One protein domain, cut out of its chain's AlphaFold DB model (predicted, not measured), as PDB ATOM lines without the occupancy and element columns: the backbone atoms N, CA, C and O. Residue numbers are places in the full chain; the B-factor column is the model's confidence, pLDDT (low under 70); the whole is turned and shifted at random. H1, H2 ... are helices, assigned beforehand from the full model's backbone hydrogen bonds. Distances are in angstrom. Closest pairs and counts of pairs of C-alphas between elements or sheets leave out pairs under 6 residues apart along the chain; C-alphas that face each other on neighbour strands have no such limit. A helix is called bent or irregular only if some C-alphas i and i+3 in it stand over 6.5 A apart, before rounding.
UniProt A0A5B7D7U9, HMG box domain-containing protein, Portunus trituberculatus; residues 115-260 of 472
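Overview. This is residues 115 to 260 of the 472 residues of the protein "HMG box domain-containing protein" of Portunus trituberculatus (UniProt A0A5B7D7U9). One long helix, H1, makes an arm on a compact body of short helices and long loops; its residues 115 to 123 stick out free. In the body H5 packs on H8 and meets H4 at a corner, while the free end of H3 and the loop after it, residues 180 to 185, stick out elsewhere. The printed part has 146 residues with nine named helices, H1 to H9 in order, and no named strand: all helix. It is compact, with a radius of gyration of the C-alphas of 16.7 A and spans of 56 by 39 by 32 A.

Arrangement. Start at H1, residues 115 to 133, which touches no helix. H2, residues 159 to 170, is close but not clearly touching H4, residues 198 to 204; their closest C-alphas, Leu 168 and Val 198, are 6.6 A apart. H4 touches H6, residues 229 to 232, closest at C-alphas 199 and 229, 6.5 A. H4 and H5, residues 206 to 215, touch only at the corner, closest at C-alphas 201 and 208, 7.3 A. H5 touches H8, residues 244 to 250, at a steep tilt of 59 degrees, opposite ways, closest at C-alphas 215 and 247, 5.7 A. H9, residues 253 to 257, touches H3, residues 174 to 182, closest at C-alphas 257 and 174, 5.3 A. H7, residues 235 to 238, is close but not clearly touching H6, closest at C-alphas 237 and 231, 6.8 A. Each O i to N i+4 pair is within hydrogen-bond range in H1, H2, H4, H8 and H9, 4 of 6 in H5, and 2 of 5 in H3, beside 2 of 6 O i to N i+3 pairs; H6 and H7 are too short.

Along the chain. Find C-alpha 115 at (221.834, 81.171, 1.591); H1 runs 27.2 A to C-alpha 133 at (248.500, 81.251, -3.858). H2 spans 16.8 A and H5 15.1 A. H3 and H5 are irregular: C-alphas 176 and 179 are 7.5 A apart, 207 and 210 7.6 A. H9 ends at C-alpha 257, (248.141, 84.757, -32.561).

Size, cuts and confidence. The farthest C-alphas, Val 115 and Asp 191, are 57.1 A apart. The printed part has no cut; the links H1 to H2, H3 to H4 and H5 to H6 are long. Confidence is under 70 at residues 146, 149 to 155, 223, 236 to 242 and 255 to 260.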
ATOM      1  N   VAL A 115     220.600  81.963   1.528       85.06
ATOM      2  CA  VAL A 115     221.834  81.171   1.591       85.06
ATOM      3  C   VAL A 115     222.663  81.308   0.307       85.06
ATOM      4  O   VAL A 115     223.892  81.209   0.351       85.06
ATOM      5  N   PHE A 116     222.049  81.588  -0.851       89.19
ATOM      6  CA  PHE A 116     222.792  81.710  -2.111       89.19
ATOM      7  C   PHE A 116     223.783  82.868  -2.100       89.19
ATOM      8  O   PHE A 116     224.865  82.738  -2.678       89.19
ATOM      9  N   HIS A 117     223.451  83.983  -1.445       87.81
ATOM     10  CA  HIS A 117     224.389  85.092  -1.306       87.81
ATOM     11  C   HIS A 117     225.623  84.657  -0.507       87.81
ATOM     12  O   HIS A 117     226.747  84.796  -0.995       87.81
ATOM     13  N   CYS A 118     225.413  84.028   0.653       87.75
ATOM     14  CA  CYS A 118     226.483  83.498   1.497       87.75
ATOM     15  C   CYS A 118     227.369  82.496   0.742       87.75
ATOM     16  O   CYS A 118     228.596  82.590   0.795       87.75
ATOM     17  N   ILE A 119     226.768  81.589  -0.036       90.69
ATOM     18  CA  ILE A 119     227.508  80.639  -0.877       90.69
ATOM     19  C   ILE A 119     228.348  81.376  -1.925       90.69
ATOM     20  O   ILE A 119     229.526  81.064  -2.090       90.69
ATOM     21  N   ARG A 120     227.786  82.363  -2.634       90.75
ATOM     22  CA  ARG A 120     228.522  83.127  -3.658       90.75
ATOM     23  C   ARG A 120     229.718  83.866  -3.065       90.75
ATOM     24  O   ARG A 120     230.786  83.846  -3.675       90.75
ATOM     25  N   VAL A 121     229.554  84.472  -1.890       90.88
ATOM     26  CA  VAL A 121     230.635  85.156  -1.166       90.88
ATOM     27  C   VAL A 121     231.717  84.161  -0.743       90.88
ATOM     28  O   VAL A 121     232.894  84.389  -1.018       90.88
ATOM     29  N   ALA A 122     231.334  83.026  -0.154       92.94
ATOM     30  CA  ALA A 122     232.277  81.990   0.263       92.94
ATOM     31  C   ALA A 122     233.065  81.414  -0.925       92.94
ATOM     32  O   ALA A 122     234.289  81.297  -0.867       92.94
ATOM     33  N   VAL A 123     232.386  81.116  -2.035       92.94
ATOM     34  CA  VAL A 123     233.027  80.652  -3.271       92.94
ATOM     35  C   VAL A 123     233.991  81.714  -3.797       92.94
ATOM     36  O   VAL A 123     235.145  81.388  -4.064       92.94
ATOM     37  N   ALA A 124     233.576  82.979  -3.899       88.88
ATOM     38  CA  ALA A 124     234.453  84.056  -4.354       88.88
ATOM     39  C   ALA A 124     235.711  84.189  -3.476       88.88
ATOM     40  O   ALA A 124     236.814  84.316  -4.007       88.88
ATOM     41  N   ALA A 125     235.572  84.073  -2.153       90.44
ATOM     42  CA  ALA A 125     236.695  84.106  -1.220       90.44
ATOM     43  C   ALA A 125     237.654  82.917  -1.407       90.44
ATOM     44  O   ALA A 125     238.871  83.107  -1.443       90.44
ATOM     45  N   LEU A 126     237.133  81.698  -1.580       92.75
ATOM     46  CA  LEU A 126     237.950  80.509  -1.855       92.75
ATOM     47  C   LEU A 126     238.714  80.636  -3.177       92.75
ATOM     48  O   LEU A 126     239.904  80.326  -3.243       92.75
ATOM     49  N   TRP A 127     238.049  81.134  -4.219       88.88
ATOM     50  CA  TRP A 127     238.684  81.412  -5.502       88.88
ATOM     51  C   TRP A 127     239.778  82.470  -5.368       88.88
ATOM     52  O   TRP A 127     240.878  82.262  -5.872       88.88
ATOM     53  N   GLN A 128     239.516  83.566  -4.651       89.62
ATOM     54  CA  GLN A 128     240.488  84.634  -4.425       89.62
ATOM     55  C   GLN A 128     241.722  84.135  -3.662       89.62
ATOM     56  O   GLN A 128     242.846  84.470  -4.028       89.62
ATOM     57  N   ARG A 129     241.545  83.282  -2.646       89.06
ATOM     58  CA  ARG A 129     242.668  82.646  -1.936       89.06
ATOM     59  C   ARG A 129     243.502  81.784  -2.878       89.06
ATOM     60  O   ARG A 129     244.713  81.961  -2.950       89.06
ATOM     61  N   ARG A 130     242.851  80.915  -3.659       87.69
ATOM     62  CA  ARG A 130     243.531  80.062  -4.645       87.69
ATOM     63  C   ARG A 130     244.266  80.878  -5.712       87.69
ATOM     64  O   ARG A 130     245.346  80.490  -6.154       87.69
ATOM     65  N   TRP A 131     243.686  82.002  -6.122       85.31
ATOM     66  CA  TRP A 131     244.304  82.944  -7.046       85.31
ATOM     67  C   TRP A 131     245.612  83.498  -6.481       85.31
ATOM     68  O   TRP A 131     246.650  83.362  -7.122       85.31
ATOM     69  N   LEU A 132     245.578  84.042  -5.261       85.62
ATOM     70  CA  LEU A 132     246.755  84.615  -4.603       85.62
ATOM     71  C   LEU A 132     247.856  83.571  -4.367       85.62
ATOM     72  O   LEU A 132     249.025  83.875  -4.581       85.62
ATOM     73  N   THR A 133     247.505  82.328  -4.021       85.00
ATOM     74  CA  THR A 133     248.500  81.251  -3.858       85.00
ATOM     75  C   THR A 133     249.193  80.857  -5.165       85.00
ATOM     76  O   THR A 133     250.342  80.435  -5.145       85.00
ATOM     77  N   GLY A 134     248.505  80.969  -6.307       80.50
ATOM     78  CA  GLY A 134     249.017  80.550  -7.619       80.50
ATOM     79  C   GLY A 134     249.547  81.693  -8.484       80.50
ATOM     80  O   GLY A 134     249.838  81.483  -9.660       80.50
ATOM     81  N   ILE A 135     249.617  82.914  -7.949       80.69
ATOM     82  CA  ILE A 135     249.866  84.109  -8.757       80.69
ATOM     83  C   ILE A 135     251.315  84.195  -9.238       80.69
ATOM     84  O   ILE A 135     251.553  84.524 -10.394       80.69
ATOM     85  N   ALA A 136     252.269  83.819  -8.382       70.94
ATOM     86  CA  ALA A 136     253.699  83.903  -8.669       70.94
ATOM     87  C   ALA A 136     254.147  82.948  -9.789       70.94
ATOM     88  O   ALA A 136     255.151  83.194 -10.447       70.94
ATOM     89  N   THR A 137     253.399  81.869 -10.023       77.12
ATOM     90  CA  THR A 137     253.713  80.846 -11.032       77.12
ATOM     91  C   THR A 137     252.860  80.968 -12.296       77.12
ATOM     92  O   THR A 137     253.077  80.248 -13.271       77.12
ATOM     93  N   SER A 138     251.878  81.872 -12.309       80.31
ATOM     94  CA  SER A 138     250.933  82.035 -13.412       80.31
ATOM     95  C   SER A 138     251.325  83.192 -14.326       80.31
ATOM     96  O   SER A 138     251.501  84.317 -13.867       80.31
ATOM     97  N   LYS A 139     251.312  82.961 -15.647       81.62
ATOM     98  CA  LYS A 139     251.475  84.013 -16.676       81.62
ATOM     99  C   LYS A 139     250.480  85.170 -16.499       81.62
ATOM    100  O   LYS A 139     250.779  86.316 -16.809       81.62
ATOM    101  N   MET A 140     249.287  84.876 -15.981       82.31
ATOM    102  CA  MET A 140     248.264  85.890 -15.717       82.31
ATOM    103  C   MET A 140     248.577  86.723 -14.460       82.31
ATOM    104  O   MET A 140     248.104  87.856 -14.354       82.31
ATOM    105  N   GLY A 141     249.386  86.199 -13.535       79.00
ATOM    106  CA  GLY A 141     249.830  86.910 -12.337       79.00
ATOM    107  C   GLY A 141     250.697  88.130 -12.646       79.00
ATOM    108  O   GLY A 141     250.613  89.123 -11.934       79.00
ATOM    109  N   GLU A 142     251.423  88.129 -13.768       81.31
ATOM    110  CA  GLU A 142     252.154  89.309 -14.259       81.31
ATOM    111  C   GLU A 142     251.231  90.458 -14.697       81.31
ATOM    112  O   GLU A 142     251.642  91.617 -14.749       81.31
ATOM    113  N   ILE A 143     249.981  90.140 -15.047       82.62
ATOM    114  CA  ILE A 143     249.008  91.102 -15.572       82.62
ATOM    115  C   ILE A 143     248.078  91.579 -14.463       82.62
ATOM    116  O   ILE A 143     247.749  92.760 -14.401       82.62
ATOM    117  N   THR A 144     247.612  90.661 -13.614       78.06
ATOM    118  CA  THR A 144     246.666  90.965 -12.537       78.06
ATOM    119  C   THR A 144     247.187  90.411 -11.221       78.06
ATOM    120  O   THR A 144     247.175  89.201 -11.025       78.06
ATOM    121  N   THR A 145     247.622  91.300 -10.325       70.50
ATOM    122  CA  THR A 145     248.385  90.954  -9.114       70.50
ATOM    123  C   THR A 145     247.572  90.971  -7.816       70.50
ATOM    124  O   THR A 145     247.967  90.336  -6.847       70.50
ATOM    125  N   SER A 146     246.439  91.677  -7.759       66.75
ATOM    126  CA  SER A 146     245.758  91.982  -6.486       66.75
ATOM    127  C   SER A 146     244.412  91.276  -6.292       66.75
ATOM    128  O   SER A 146     244.126  90.777  -5.206       66.75
ATOM    129  N   SER A 147     243.586  91.170  -7.332       72.00
ATOM    130  CA  SER A 147     242.263  90.534  -7.258       72.00
ATOM    131  C   SER A 147     241.964  89.714  -8.505       72.00
ATOM    132  O   SER A 147     242.472  90.033  -9.579       72.00
ATOM    133  N   ILE A 148     241.098  88.700  -8.399       71.94
ATOM    134  CA  ILE A 148     240.529  88.059  -9.591       71.94
ATOM    135  C   ILE A 148     239.864  89.167 -10.414       71.94
ATOM    136  O   ILE A 148     238.950  89.832  -9.918       71.94
ATOM    137  N   PRO A 149     240.329  89.421 -11.645       63.72
ATOM    138  CA  PRO A 149     239.845  90.555 -12.404       63.72
ATOM    139  C   PRO A 149     238.380  90.325 -12.771       63.72
ATOM    140  O   PRO A 149     238.047  89.324 -13.412       63.72
ATOM    141  N   HIS A 150     237.510  91.279 -12.429       64.31
ATOM    142  CA  HIS A 150     236.174  91.357 -13.014       64.31
ATOM    143  C   HIS A 150     236.316  91.864 -14.454       64.31
ATOM    144  O   HIS A 150     236.159  93.044 -14.750       64.31
ATOM    145  N   TRP A 151     236.758  90.976 -15.344       67.88
ATOM    146  CA  TRP A 151     237.077  91.349 -16.712       67.88
ATOM    147  C   TRP A 151     235.820  91.399 -17.571       67.88
ATOM    148  O   TRP A 151     235.229  90.367 -17.897       67.88
ATOM    149  N   THR A 152     235.454  92.603 -17.990       65.25
ATOM    150  CA  THR A 152     234.298  92.842 -18.845       65.25
ATOM    151  C   THR A 152     234.748  93.335 -20.215       65.25
ATOM    152  O   THR A 152     235.391  94.371 -20.337       65.25
ATOM    153  N   TYR A 153     234.369  92.624 -21.279       67.38
ATOM    154  CA  TYR A 153     234.648  93.016 -22.669       67.38
ATOM    155  C   TYR A 153     233.709  94.124 -23.180       67.38
ATOM    156  O   TYR A 153     233.387  94.166 -24.366       67.38
ATOM    157  N   THR A 154     233.233  95.000 -22.295       61.44
ATOM    158  CA  THR A 154     232.177  95.995 -22.561       61.44
ATOM    159  C   THR A 154     232.480  96.872 -23.772       61.44
ATOM    160  O   THR A 154     231.566  97.228 -24.511       61.44
ATOM    161  N   HIS A 155     233.758  97.160 -24.019       67.06
ATOM    162  CA  HIS A 155     234.205  98.040 -25.099       67.06
ATOM    163  C   HIS A 155     234.609  97.301 -26.386       67.06
ATOM    164  O   HIS A 155     234.668  97.909 -27.453       67.06
ATOM    165  N   VAL A 156     234.833  95.982 -26.331       72.62
ATOM    166  CA  VAL A 156     235.252  95.180 -27.492       72.62
ATOM    167  C   VAL A 156     234.053  94.396 -28.008       72.62
ATOM    168  O   VAL A 156     233.731  93.326 -27.494       72.62
ATOM    169  N   ARG A 157     233.378  94.920 -29.037       73.62
ATOM    170  CA  ARG A 157     232.185  94.271 -29.616       73.62
ATOM    171  C   ARG A 157     232.525  93.052 -30.480       73.62
ATOM    172  O   ARG A 157     231.705  92.145 -30.591       73.62
ATOM    173  N   ASP A 158     233.725  93.005 -31.063       81.56
ATOM    174  CA  ASP A 158     234.159  91.874 -31.887       81.56
ATOM    175  C   ASP A 158     234.625  90.691 -31.027       81.56
ATOM    176  O   ASP A 158     235.625  90.747 -30.305       81.56
ATOM    177  N   ARG A 159     233.924  89.564 -31.168       82.88
ATOM    178  CA  ARG A 159     234.230  88.304 -30.490       82.88
ATOM    179  C   ARG A 159     235.635  87.776 -30.796       82.88
ATOM    180  O   ARG A 159     236.242  87.123 -29.937       82.88
ATOM    181  N   ARG A 160     236.165  88.027 -31.996       82.31
ATOM    182  CA  ARG A 160     237.515  87.594 -32.389       82.31
ATOM    183  C   ARG A 160     238.573  88.327 -31.576       82.31
ATOM    184  O   ARG A 160     239.450  87.684 -31.005       82.31
ATOM    185  N   LEU A 161     238.423  89.642 -31.436       80.69
ATOM    186  CA  LEU A 161     239.307  90.480 -30.628       80.69
ATOM    187  C   LEU A 161     239.230  90.133 -29.134       80.69
ATOM    188  O   LEU A 161     240.265  90.038 -28.478       80.69
ATOM    189  N   GLN A 162     238.034  89.833 -28.608       84.31
ATOM    190  CA  GLN A 162     237.884  89.325 -27.235       84.31
ATOM    191  C   GLN A 162     238.684  88.033 -27.014       84.31
ATOM    192  O   GLN A 162     239.385  87.885 -26.015       84.31
ATOM    193  N   THR A 163     238.593  87.101 -27.966       84.94
ATOM    194  CA  THR A 163     239.297  85.812 -27.904       84.94
ATOM    195  C   THR A 163     240.809  86.003 -27.976       84.94
ATOM    196  O   THR A 163     241.550  85.351 -27.241       84.94
ATOM    197  N   LEU A 164     241.271  86.905 -28.843       85.25
ATOM    198  CA  LEU A 164     242.681  87.250 -28.974       85.25
ATOM    199  C   LEU A 164     243.238  87.834 -27.670       85.25
ATOM    200  O   LEU A 164     244.248  87.340 -27.177       85.25
ATOM    201  N   LEU A 165     242.557  88.818 -27.072       85.88
ATOM    202  CA  LEU A 165     242.961  89.394 -25.786       85.88
ATOM    203  C   LEU A 165     243.005  88.342 -24.678       85.88
ATOM    204  O   LEU A 165     243.973  88.287 -23.924       85.88
ATOM    205  N   ALA A 166     241.994  87.471 -24.597       86.88
ATOM    206  CA  ALA A 166     241.979  86.386 -23.622       86.88
ATOM    207  C   ALA A 166     243.212  85.482 -23.770       86.88
ATOM    208  O   ALA A 166     243.878  85.190 -22.778       86.88
ATOM    209  N   ARG A 167     243.545  85.089 -25.009       88.06
ATOM    210  CA  ARG A 167     244.708  84.247 -25.333       88.06
ATOM    211  C   ARG A 167     246.037  84.924 -25.030       88.06
ATOM    212  O   ARG A 167     246.924  84.264 -24.497       88.06
ATOM    213  N   LEU A 168     246.168  86.214 -25.337       88.50
ATOM    214  CA  LEU A 168     247.360  86.998 -25.011       88.50
ATOM    215  C   LEU A 168     247.587  87.042 -23.501       88.50
ATOM    216  O   LEU A 168     248.696  86.789 -23.046       88.50
ATOM    217  N   ARG A 169     246.528  87.267 -22.719       86.50
ATOM    218  CA  ARG A 169     246.631  87.376 -21.259       86.50
ATOM    219  C   ARG A 169     247.011  86.070 -20.566       86.50
ATOM    220  O   ARG A 169     247.780  86.083 -19.616       86.50
ATOM    221  N   ILE A 170     246.507  84.932 -21.044       86.75
ATOM    222  CA  ILE A 170     246.943  83.613 -20.547       86.75
ATOM    223  C   ILE A 170     248.267  83.155 -21.184       86.75
ATOM    224  O   ILE A 170     248.824  82.140 -20.784       86.75
ATOM    225  N   GLY A 171     248.774  83.870 -22.195       85.81
ATOM    226  CA  GLY A 171     249.971  83.494 -22.946       85.81
ATOM    227  C   GLY A 171     249.803  82.256 -23.836       85.81
ATOM    228  O   GLY A 171     250.799  81.633 -24.204       85.81
ATOM    229  N   HIS A 172     248.563  81.875 -24.168       85.31
ATOM    230  CA  HIS A 172     248.228  80.718 -25.013       85.31
ATOM    231  C   HIS A 172     248.021  81.166 -26.457       85.31
ATOM    232  O   HIS A 172     246.933  81.052 -27.034       85.31
ATOM    233  N   THR A 173     249.074  81.723 -27.036       86.94
ATOM    234  CA  THR A 173     249.087  82.074 -28.450       86.94
ATOM    235  C   THR A 173     249.764  80.979 -29.262       86.94
ATOM    236  O   THR A 173     250.490  80.153 -28.707       86.94
ATOM    237  N   TYR A 174     249.529  80.950 -30.573       84.44
ATOM    238  CA  TYR A 174     250.158  79.949 -31.431       84.44
ATOM    239  C   TYR A 174     251.691  80.083 -31.410       84.44
ATOM    240  O   TYR A 174     252.369  79.097 -31.147       84.44
ATOM    241  N   LEU A 175     252.234  81.300 -31.531       83.38
ATOM    242  CA  LEU A 175     253.684  81.540 -31.456       83.38
ATOM    243  C   LEU A 175     254.331  81.070 -30.151       83.38
ATOM    244  O   LEU A 175     255.416  80.504 -30.168       83.38
ATOM    245  N   THR A 176     253.672  81.302 -29.018       86.12
ATOM    246  CA  THR A 176     254.297  81.121 -27.698       86.12
ATOM    247  C   THR A 176     253.964  79.789 -27.038       86.12
ATOM    248  O   THR A 176     254.524  79.491 -25.992       86.12
ATOM    249  N   GLN A 177     253.014  79.018 -27.581       88.00
ATOM    250  CA  GLN A 177     252.492  77.806 -26.934       88.00
ATOM    251  C   GLN A 177     252.430  76.587 -27.870       88.00
ATOM    252  O   GLN A 177     252.290  75.469 -27.375       88.00
ATOM    253  N   ARG A 178     252.548  76.750 -29.199       87.06
ATOM    254  CA  ARG A 178     252.506  75.627 -30.159       87.06
ATOM    255  C   ARG A 178     253.507  74.527 -29.812       87.06
ATOM    256  O   ARG A 178     253.127  73.363 -29.858       87.06
ATOM    257  N   TYR A 179     254.728  74.898 -29.429       87.75
ATOM    258  CA  TYR A 179     255.817  73.956 -29.150       87.75
ATOM    259  C   TYR A 179     255.447  72.898 -28.095       87.75
ATOM    260  O   TYR A 179     255.864  71.751 -28.188       87.75
ATOM    261  N   LEU A 180     254.574  73.233 -27.137       88.62
ATOM    262  CA  LEU A 180     254.091  72.282 -26.128       88.62
ATOM    263  C   LEU A 180     253.121  71.245 -26.702       88.62
ATOM    264  O   LEU A 180     253.056  70.123 -26.203       88.62
ATOM    265  N   LEU A 181     252.360  71.614 -27.735       86.25
ATOM    266  CA  LEU A 181     251.440  70.710 -28.425       86.25
ATOM    267  C   LEU A 181     252.186  69.804 -29.407       86.25
ATOM    268  O   LEU A 181     251.854  68.627 -29.511       86.25
ATOM    269  N   THR A 182     253.193  70.339 -30.102       88.19
ATOM    270  CA  THR A 182     254.017  69.592 -31.068       88.19
ATOM    271  C   THR A 182     255.187  68.851 -30.422       88.19
ATOM    272  O   THR A 182     255.797  68.013 -31.074       88.19
ATOM    273  N   ARG A 183     255.465  69.105 -29.132       88.62
ATOM    274  CA  ARG A 183     256.657  68.630 -28.401       88.62
ATOM    275  C   ARG A 183     257.977  69.038 -29.067       88.62
ATOM    276  O   ARG A 183     258.986  68.354 -28.927       88.62
ATOM    277  N   GLU A 184     257.954  70.158 -29.774       90.56
ATOM    278  CA  GLU A 184     259.128  70.793 -30.368       90.56
ATOM    279  C   GLU A 184     259.859  71.651 -29.319       90.56
ATOM    280  O   GLU A 184     259.265  72.013 -28.294       90.56
ATOM    281  N   PRO A 185     261.139  71.998 -29.544       88.75
ATOM    282  CA  PRO A 185     261.840  72.945 -28.683       88.75
ATOM    283  C   PRO A 185     261.137  74.309 -28.663       88.75
ATOM    284  O   PRO A 185     260.481  74.713 -29.627       88.75
ATOM    285  N   GLN A 186     261.271  75.029 -27.546       89.75
ATOM    286  CA  GLN A 186     260.693  76.362 -27.415       89.75
ATOM    287  C   GLN A 186     261.298  77.303 -28.471       89.75
ATOM    288  O   GLN A 186     262.524  77.361 -28.581       89.75
ATOM    289  N   PRO A 187     260.474  78.045 -29.236       89.69
ATOM    290  CA  PRO A 187     260.986  78.996 -30.211       89.69
ATOM    291  C   PRO A 187     261.672  80.167 -29.510       89.69
ATOM    292  O   PRO A 187     261.249  80.600 -28.434       89.69
ATOM    293  N   TYR A 188     262.699  80.702 -30.158       90.88
ATOM    294  CA  TYR A 188     263.430  81.886 -29.723       90.88
ATOM    295  C   TYR A 188     263.058  83.076 -30.605       90.88
ATOM    296  O   TYR A 188     262.560  82.909 -31.717       90.88
ATOM    297  N   CYS A 189     263.239  84.286 -30.086       88.81
ATOM    298  CA  CYS A 189     263.158  85.488 -30.901       88.81
ATOM    299  C   CYS A 189     264.385  85.581 -31.813       88.81
ATOM    300  O   CYS A 189     265.508  85.506 -31.316       88.81
ATOM    301  N   ASP A 190     264.164  85.808 -33.107       86.06
ATOM    302  CA  ASP A 190     265.240  85.915 -34.101       86.06
ATOM    303  C   ASP A 190     266.203  87.080 -33.799       86.06
ATOM    304  O   ASP A 190     267.409  86.951 -33.984       86.06
ATOM    305  N   ASP A 191     265.688  88.192 -33.259       84.44
ATOM    306  CA  ASP A 191     266.469  89.420 -33.043       84.44
ATOM    307  C   ASP A 191     267.227  89.456 -31.709       84.44
ATOM    308  O   ASP A 191     268.207  90.182 -31.562       84.44
ATOM    309  N   SER A 192     266.740  88.739 -30.696       86.00
ATOM    310  CA  SER A 192     267.256  88.847 -29.320       86.00
ATOM    311  C   SER A 192     267.652  87.518 -28.693       86.00
ATOM    312  O   SER A 192     268.168  87.511 -27.580       86.00
ATOM    313  N   LEU A 193     267.422  86.398 -29.392       87.00
ATOM    314  CA  LEU A 193     267.785  85.042 -28.975       87.00
ATOM    315  C   LEU A 193     267.305  84.662 -27.565       87.00
ATOM    316  O   LEU A 193     267.866  83.780 -26.921       87.00
ATOM    317  N   VAL A 194     266.229  85.293 -27.089       90.06
ATOM    318  CA  VAL A 194     265.541  84.910 -25.851       90.06
ATOM    319  C   VAL A 194     264.304  84.066 -26.164       90.06
ATOM    320  O   VAL A 194     263.744  84.184 -27.261       90.06
ATOM    321  N   PRO A 195     263.832  83.230 -25.221       89.69
ATOM    322  CA  PRO A 195     262.626  82.439 -25.417       89.69
ATOM    323  C   PRO A 195     261.417  83.301 -25.802       89.69
ATOM    324  O   PRO A 195     261.098  84.301 -25.151       89.69
ATOM    325  N   LEU A 196     260.704  82.888 -26.847       89.62
ATOM    326  CA  LEU A 196     259.584  83.645 -27.385       89.62
ATOM    327  C   LEU A 196     258.377  83.561 -26.440       89.62
ATOM    328  O   LEU A 196     257.709  82.531 -26.315       89.62
ATOM    329  N   THR A 197     258.064  84.677 -25.787       90.38
ATOM    330  CA  THR A 197     256.920  84.812 -24.878       90.38
ATOM    331  C   THR A 197     256.051  86.012 -25.253       90.38
ATOM    332  O   THR A 197     256.480  86.917 -25.967       90.38
ATOM    333  N   VAL A 198     254.800  86.041 -24.769       90.69
ATOM    334  CA  VAL A 198     253.918  87.206 -24.984       90.69
ATOM    335  C   VAL A 198     254.509  88.443 -24.316       90.69
ATOM    336  O   VAL A 198     254.465  89.522 -24.898       90.69
ATOM    337  N   ARG A 199     255.109  88.277 -23.133       90.75
ATOM    338  CA  ARG A 199     255.858  89.332 -22.455       90.75
ATOM    339  C   ARG A 199     256.954  89.879 -23.368       90.75
ATOM    340  O   ARG A 199     256.956  91.075 -23.645       90.75
ATOM    341  N   HIS A 200     257.788  88.996 -23.915       90.81
ATOM    342  CA  HIS A 200     258.866  89.408 -24.797       90.81
ATOM    343  C   HIS A 200     258.348  90.231 -25.986       90.81
ATOM    344  O   HIS A 200     258.757  91.371 -26.182       90.81
ATOM    345  N   LEU A 201     257.361  89.713 -26.720       90.19
ATOM    346  CA  LEU A 201     256.786  90.391 -27.886       90.19
ATOM    347  C   LEU A 201     256.141  91.745 -27.544       90.19
ATOM    348  O   LEU A 201     256.285  92.714 -28.285       90.19
ATOM    349  N   VAL A 202     255.418  91.826 -26.427       89.50
ATOM    350  CA  VAL A 202     254.601  93.001 -26.099       89.50
ATOM    351  C   VAL A 202     255.390  94.089 -25.372       89.50
ATOM    352  O   VAL A 202     255.033  95.255 -25.519       89.50
ATOM    353  N   VAL A 203     256.436  93.756 -24.602       90.44
ATOM    354  CA  VAL A 203     257.138  94.745 -23.758       90.44
ATOM    355  C   VAL A 203     258.667  94.783 -23.876       90.44
ATOM    356  O   VAL A 203     259.227  95.833 -23.579       90.44
ATOM    357  N   GLU A 204     259.348  93.730 -24.342       90.19
ATOM    358  CA  GLU A 204     260.830  93.666 -24.312       90.19
ATOM    359  C   GLU A 204     261.490  93.671 -25.697       90.19
ATOM    360  O   GLU A 204     262.592  94.187 -25.843       90.19
ATOM    361  N   CYS A 205     260.837  93.118 -26.721       91.31
ATOM    362  CA  CYS A 205     261.459  92.828 -28.011       91.31
ATOM    363  C   CYS A 205     262.033  94.093 -28.685       91.31
ATOM    364  O   CYS A 205     261.262  95.030 -28.933       91.31
ATOM    365  N   PRO A 206     263.338  94.151 -29.012       89.94
ATOM    366  CA  PRO A 206     263.951  95.334 -29.615       89.94
ATOM    367  C   PRO A 206     263.343  95.728 -30.966       89.94
ATOM    368  O   PRO A 206     263.089  96.913 -31.185       89.94
ATOM    369  N   SER A 207     263.010  94.765 -31.830       89.38
ATOM    370  CA  SER A 207     262.453  95.036 -33.166       89.38
ATOM    371  C   SER A 207     261.046  95.635 -33.149       89.38
ATOM    372  O   SER A 207     260.609  96.241 -34.122       89.38
ATOM    373  N   LEU A 208     260.338  95.529 -32.023       89.38
ATOM    374  CA  LEU A 208     259.000  96.097 -31.846       89.38
ATOM    375  C   LEU A 208     259.011  97.438 -31.097       89.38
ATOM    376  O   LEU A 208     257.944  97.970 -30.790       89.38
ATOM    377  N   THR A 209     260.186  98.002 -30.799       90.12
ATOM    378  CA  THR A 209     260.326  99.223 -29.984       90.12
ATOM    379  C   THR A 209     259.599 100.419 -30.592       90.12
ATOM    380  O   THR A 209     258.781 101.041 -29.912       90.12
ATOM    381  N   ASP A 210     259.794 100.685 -31.883       89.50
ATOM    382  CA  ASP A 210     259.150 101.817 -32.561       89.50
ATOM    383  C   ASP A 210     257.626 101.675 -32.604       89.50
ATOM    384  O   ASP A 210     256.888 102.634 -32.360       89.50
ATOM    385  N   LEU A 211     257.130 100.455 -32.838       90.31
ATOM    386  CA  LEU A 211     255.697 100.160 -32.815       90.31
ATOM    387  C   LEU A 211     255.104 100.330 -31.411       90.31
ATOM    388  O   LEU A 211     254.004 100.871 -31.271       90.31
ATOM    389  N   ARG A 212     255.826  99.929 -30.354       91.56
ATOM    390  CA  ARG A 212     255.402 100.177 -28.966       91.56
ATOM    391  C   ARG A 212     255.353 101.668 -28.652       91.56
ATOM    392  O   ARG A 212     254.420 102.112 -27.984       91.56
ATOM    393  N   HIS A 213     256.312 102.453 -29.129       88.56
ATOM    394  CA  HIS A 213     256.285 103.903 -28.947       88.56
ATOM    395  C   HIS A 213     255.144 104.563 -29.717       88.56
ATOM    396  O   HIS A 213     254.514 105.471 -29.190       88.56
ATOM    397  N   ARG A 214     254.801 104.070 -30.908       88.69
ATOM    398  CA  ARG A 214     253.687 104.606 -31.699       88.69
ATOM    399  C   ARG A 214     252.322 104.314 -31.074       88.69
ATOM    400  O   ARG A 214     251.509 105.221 -30.929       88.69
ATOM    401  N   TYR A 215     252.076 103.064 -30.685       86.31
ATOM    402  CA  TYR A 215     250.734 102.600 -30.306       86.31
ATOM    403  C   TYR A 215     250.517 102.434 -28.806       86.31
ATOM    404  O   TYR A 215     249.395 102.568 -28.320       86.31
ATOM    405  N   LEU A 216     251.574 102.133 -28.053       86.81
ATOM    406  CA  LEU A 216     251.477 101.822 -26.629       86.81
ATOM    407  C   LEU A 216     251.988 102.955 -25.734       86.81
ATOM    408  O   LEU A 216     252.047 102.754 -24.526       86.81
ATOM    409  N   TYR A 217     252.337 104.139 -26.258       84.88
ATOM    410  CA  TYR A 217     252.922 105.235 -25.459       84.88
ATOM    411  C   TYR A 217     252.134 105.575 -24.185       84.88
ATOM    412  O   TYR A 217     252.738 105.911 -23.171       84.88
ATOM    413  N   ARG A 218     250.803 105.427 -24.199       80.62
ATOM    414  CA  ARG A 218     249.934 105.650 -23.027       80.62
ATOM    415  C   ARG A 218     250.140 104.629 -21.905       80.62
ATOM    416  O   ARG A 218     249.903 104.941 -20.745       80.62
ATOM    417  N   CYS A 219     250.610 103.429 -22.237       80.56
ATOM    418  CA  CYS A 219     250.922 102.357 -21.291       80.56
ATOM    419  C   CYS A 219     252.326 102.487 -20.678       80.56
ATOM    420  O   CYS A 219     252.693 101.684 -19.813       80.56
ATOM    421  N   ARG A 220     253.131 103.455 -21.134       81.44
ATOM    422  CA  ARG A 220     254.494 103.680 -20.650       81.44
ATOM    423  C   ARG A 220     254.455 104.179 -19.202       81.44
ATOM    424  O   ARG A 220     253.642 105.031 -18.845       81.44
ATOM    425  N   GLY A 221     255.308 103.632 -18.336       76.62
ATOM    426  CA  GLY A 221     255.476 104.151 -16.977       76.62
ATOM    427  C   GLY A 221     255.917 105.614 -17.016       76.62
ATOM    428  O   GLY A 221     256.896 105.919 -17.693       76.62
ATOM    429  N   ARG A 222     255.201 106.501 -16.304       71.44
ATOM    430  CA  ARG A 222     255.532 107.936 -16.226       71.44
ATOM    431  C   ARG A 222     256.958 108.171 -15.720       71.44
ATOM    432  O   ARG A 222     257.623 109.057 -16.237       71.44
ATOM    433  N   ASP A 223     257.421 107.323 -14.802       69.56
ATOM    434  CA  ASP A 223     258.680 107.547 -14.083       69.56
ATOM    435  C   ASP A 223     259.834 106.664 -14.585       69.56
ATOM    436  O   ASP A 223     260.984 107.083 -14.574       69.56
ATOM    437  N   SER A 224     259.546 105.446 -15.064       74.00
ATOM    438  CA  SER A 224     260.578 104.498 -15.517       74.00
ATOM    439  C   SER A 224     260.787 104.482 -17.029       74.00
ATOM    440  O   SER A 224     261.779 103.952 -17.515       74.00
ATOM    441  N   GLY A 225     259.828 104.992 -17.808       76.31
ATOM    442  CA  GLY A 225     259.847 104.860 -19.261       76.31
ATOM    443  C   GLY A 225     259.688 103.418 -19.770       76.31
ATOM    444  O   GLY A 225     259.731 103.219 -20.985       76.31
ATOM    445  N   VAL A 226     259.470 102.445 -18.877       85.00
ATOM    446  CA  VAL A 226     259.333 101.013 -19.175       85.00
ATOM    447  C   VAL A 226     257.870 100.653 -19.441       85.00
ATOM    448  O   VAL A 226     256.942 101.246 -18.878       85.00
ATOM    449  N   TYR A 227     257.662  99.662 -20.306       86.75
ATOM    450  CA  TYR A 227     256.356  99.068 -20.568       86.75
ATOM    451  C   TYR A 227     256.103  97.899 -19.618       86.75
ATOM    452  O   TYR A 227     256.905  96.974 -19.527       86.75
ATOM    453  N   TYR A 228     254.958  97.914 -18.938       86.75
ATOM    454  CA  TYR A 228     254.537  96.818 -18.067       86.75
ATOM    455  C   TYR A 228     253.398  96.042 -18.715       86.75
ATOM    456  O   TYR A 228     252.432  96.635 -19.202       86.75
ATOM    457  N   LEU A 229     253.474  94.709 -18.672       87.50
ATOM    458  CA  LEU A 229     252.443  93.846 -19.249       87.50
ATOM    459  C   LEU A 229     251.072  94.082 -18.594       87.50
ATOM    460  O   LEU A 229     250.055  94.085 -19.282       87.50
ATOM    461  N   SER A 230     251.048  94.377 -17.291       85.69
ATOM    462  CA  SER A 230     249.846  94.769 -16.546       85.69
ATOM    463  C   SER A 230     249.211  96.072 -17.032       85.69
ATOM    464  O   SER A 230     248.001  96.221 -16.926       85.69
ATOM    465  N   LYS A 231     249.973  97.001 -17.618       84.31
ATOM    466  CA  LYS A 231     249.415  98.222 -18.224       84.31
ATOM    467  C   LYS A 231     248.937  97.987 -19.649       84.31
ATOM    468  O   LYS A 231     247.892  98.489 -20.044       84.31
ATOM    469  N   VAL A 232     249.681  97.192 -20.419       85.81
ATOM    470  CA  VAL A 232     249.352  96.923 -21.828       85.81
ATOM    471  C   VAL A 232     248.195  95.934 -21.982       85.81
ATOM    472  O   VAL A 232     247.405  96.071 -22.907       85.81
ATOM    473  N   LEU A 233     248.078  94.939 -21.101       86.56
ATOM    474  CA  LEU A 233     247.053  93.887 -21.154       86.56
ATOM    475  C   LEU A 233     246.139  93.856 -19.914       86.56
ATOM    476  O   LEU A 233     245.361  92.910 -19.745       86.56
ATOM    477  N   GLY A 234     246.241  94.850 -19.029       80.00
ATOM    478  CA  GLY A 234     245.341  95.017 -17.887       80.00
ATOM    479  C   GLY A 234     244.062  95.779 -18.236       80.00
ATOM    480  O   GLY A 234     243.801  96.053 -19.400       80.00
ATOM    481  N   PRO A 235     243.227  96.112 -17.239       71.50
ATOM    482  CA  PRO A 235     241.896  96.686 -17.469       71.50
ATOM    483  C   PRO A 235     241.928  98.022 -18.218       71.50
ATOM    484  O   PRO A 235     241.013  98.312 -18.984       71.50
ATOM    485  N   GLU A 236     243.010  98.788 -18.071       64.94
ATOM    486  CA  GLU A 236     243.205 100.055 -18.781       64.94
ATOM    487  C   GLU A 236     243.379  99.872 -20.295       64.94
ATOM    488  O   GLU A 236     243.026 100.766 -21.055       64.94
ATOM    489  N   CYS A 237     243.808  98.695 -20.774       66.94
ATOM    490  CA  CYS A 237     243.957  98.447 -22.211       66.94
ATOM    491  C   CYS A 237     242.632  98.419 -22.980       66.94
ATOM    492  O   CYS A 237     242.628  98.469 -24.208       66.94
ATOM    493  N   LEU A 238     241.508  98.326 -22.264       64.19
ATOM    494  CA  LEU A 238     240.163  98.395 -22.827       64.19
ATOM    495  C   LEU A 238     239.613  99.827 -22.880       64.19
ATOM    496  O   LEU A 238     238.510 100.027 -23.394       64.19
ATOM    497  N   ALA A 239     240.342 100.807 -22.339       66.06
ATOM    498  CA  ALA A 239     239.939 102.202 -22.387       66.06
ATOM    499  C   ALA A 239     240.050 102.763 -23.814       66.06
ATOM    500  O   ALA A 239     240.855 102.323 -24.639       66.06
ATOM    501  N   GLN A 240     239.215 103.757 -24.110       60.06
ATOM    502  CA  GLN A 240     239.123 104.351 -25.439       60.06
ATOM    503  C   GLN A 240     240.461 105.001 -25.848       60.06
ATOM    504  O   GLN A 240     240.982 105.880 -25.160       60.06
ATOM    505  N   GLY A 241     241.024 104.558 -26.978       62.56
ATOM    506  CA  GLY A 241     242.315 105.021 -27.506       62.56
ATOM    507  C   GLY A 241     243.547 104.243 -27.020       62.56
ATOM    508  O   GLY A 241     244.659 104.763 -27.094       62.56
ATOM    509  N   HIS A 242     243.365 103.027 -26.500       69.81
ATOM    510  CA  HIS A 242     244.426 102.020 -26.448       69.81
ATOM    511  C   HIS A 242     244.421 101.190 -27.735       69.81
ATOM    512  O   HIS A 242     243.481 100.447 -28.008       69.81
ATOM    513  N   ASP A 243     245.512 101.264 -28.492       78.44
ATOM    514  CA  ASP A 243     245.597 100.680 -29.834       78.44
ATOM    515  C   ASP A 243     246.432  99.394 -29.851       78.44
ATOM    516  O   ASP A 243     247.231  99.146 -30.754       78.44
ATOM    517  N   VAL A 244     246.237  98.530 -28.845       84.81
ATOM    518  CA  VAL A 244     246.923  97.226 -28.762       84.81
ATOM    519  C   VAL A 244     246.665  96.402 -30.024       84.81
ATOM    520  O   VAL A 244     247.558  95.724 -30.518       84.81
ATOM    521  N   PHE A 245     245.468  96.483 -30.601       85.06
ATOM    522  CA  PHE A 245     245.152  95.767 -31.836       85.06
ATOM    523  C   PHE A 245     245.891  96.318 -33.060       85.06
ATOM    524  O   PHE A 245     246.326  95.524 -33.889       85.06
ATOM    525  N   SER A 246     246.084  97.638 -33.154       85.19
ATOM    526  CA  SER A 246     246.863  98.262 -34.231       85.19
ATOM    527  C   SER A 246     248.346  97.911 -34.108       85.19
ATOM    528  O   SER A 246     248.959  97.529 -35.100       85.19
ATOM    529  N   PHE A 247     248.887  97.907 -32.881       88.94
ATOM    530  CA  PHE A 247     250.231  97.394 -32.584       88.94
ATOM    531  C   PHE A 247     250.411  95.954 -33.082       88.94
ATOM    532  O   PHE A 247     251.365  95.644 -33.793       88.94
ATOM    533  N   LEU A 248     249.468  95.070 -32.746       87.56
ATOM    534  CA  LEU A 248     249.507  93.672 -33.172       87.56
ATOM    535  C   LEU A 248     249.331  93.508 -34.686       87.56
ATOM    536  O   LEU A 248     249.850  92.548 -35.259       87.56
ATOM    537  N   GLY A 249     248.567  94.398 -35.319       86.19
ATOM    538  CA  GLY A 249     248.321  94.394 -36.755       86.19
ATOM    539  C   GLY A 249     249.565  94.773 -37.543       86.19
ATOM    540  O   GLY A 249     250.014  93.982 -38.370       86.19
ATOM    541  N   GLU A 250     250.160  95.928 -37.241       85.25
ATOM    542  CA  GLU A 250     251.382  96.393 -37.910       85.25
ATOM    543  C   GLU A 250     252.603  95.535 -37.584       85.25
ATOM    544  O   GLU A 250     253.445  95.324 -38.449       85.25
ATOM    545  N   GLY A 251     252.673  94.960 -36.381       81.94
ATOM    546  CA  GLY A 251     253.712  93.987 -36.037       81.94
ATOM    547  C   GLY A 251     253.570  92.637 -36.754       81.94
ATOM    548  O   GLY A 251     254.368  91.732 -36.515       81.94
ATOM    549  N   GLY A 252     252.530  92.437 -37.578       81.38
ATOM    550  CA  GLY A 252     252.268  91.161 -38.251       81.38
ATOM    551  C   GLY A 252     251.961  90.013 -37.280       81.38
ATOM    552  O   GLY A 252     252.129  88.837 -37.613       81.38
ATOM    553  N   LEU A 253     251.527  90.338 -36.058       81.31
ATOM    554  CA  LEU A 253     251.292  89.385 -34.974       81.31
ATOM    555  C   LEU A 253     249.839  88.889 -34.933       81.31
ATOM    556  O   LEU A 253     249.579  87.800 -34.420       81.31
ATOM    557  N   LEU A 254     248.882  89.636 -35.502       76.50
ATOM    558  CA  LEU A 254     247.463  89.242 -35.540       76.50
ATOM    559  C   LEU A 254     247.212  87.861 -36.176       76.50
ATOM    560  O   LEU A 254     246.533  87.049 -35.534       76.50
ATOM    561  N   PRO A 255     247.754  87.530 -37.369       66.25
ATOM    562  CA  PRO A 255     247.546  86.210 -37.967       66.25
ATOM    563  C   PRO A 255     248.173  85.115 -37.098       66.25
ATOM    564  O   PRO A 255     247.552  84.090 -36.819       66.25
ATOM    565  N   LYS A 256     249.369  85.402 -36.572       65.69
ATOM    566  CA  LYS A 256     250.220  84.490 -35.801       65.69
ATOM    567  C   LYS A 256     249.709  84.204 -34.385       65.69
ATOM    568  O   LYS A 256     250.150  83.251 -33.752       65.69
ATOM    569  N   PHE A 257     248.772  84.994 -33.864       65.69
ATOM    570  CA  PHE A 257     248.141  84.757 -32.561       65.69
ATOM    571  C   PHE A 257     246.771  84.079 -32.653       65.69
ATOM    572  O   PHE A 257     246.230  83.602 -31.645       65.69
ATOM    573  N   SER A 258     246.220  83.965 -33.858       57.41
ATOM    574  CA  SER A 258     244.988  83.236 -34.099       57.41
ATOM    575  C   SER A 258     245.294  81.769 -34.423       57.41
ATOM    576  O   SER A 258     245.811  81.438 -35.478       57.41
ATOM    577  N   PHE A 259     244.917  80.845 -33.537       54.16
ATOM    578  CA  PHE A 259     244.947  79.400 -33.832       54.16
ATOM    579  C   PHE A 259     244.043  78.983 -35.019       54.16
ATOM    580  O   PHE A 259     243.965  77.799 -35.323       54.16
ATOM    581  N   LEU A 260     243.294  79.909 -35.636       41.22
ATOM    582  CA  LEU A 260     242.209  79.589 -36.571       41.22
ATOM    583  C   LEU A 260     242.119  80.483 -37.815       41.22
ATOM    584  O   LEU A 260     241.061  80.516 -38.436       41.22
TER     585      LEU A 260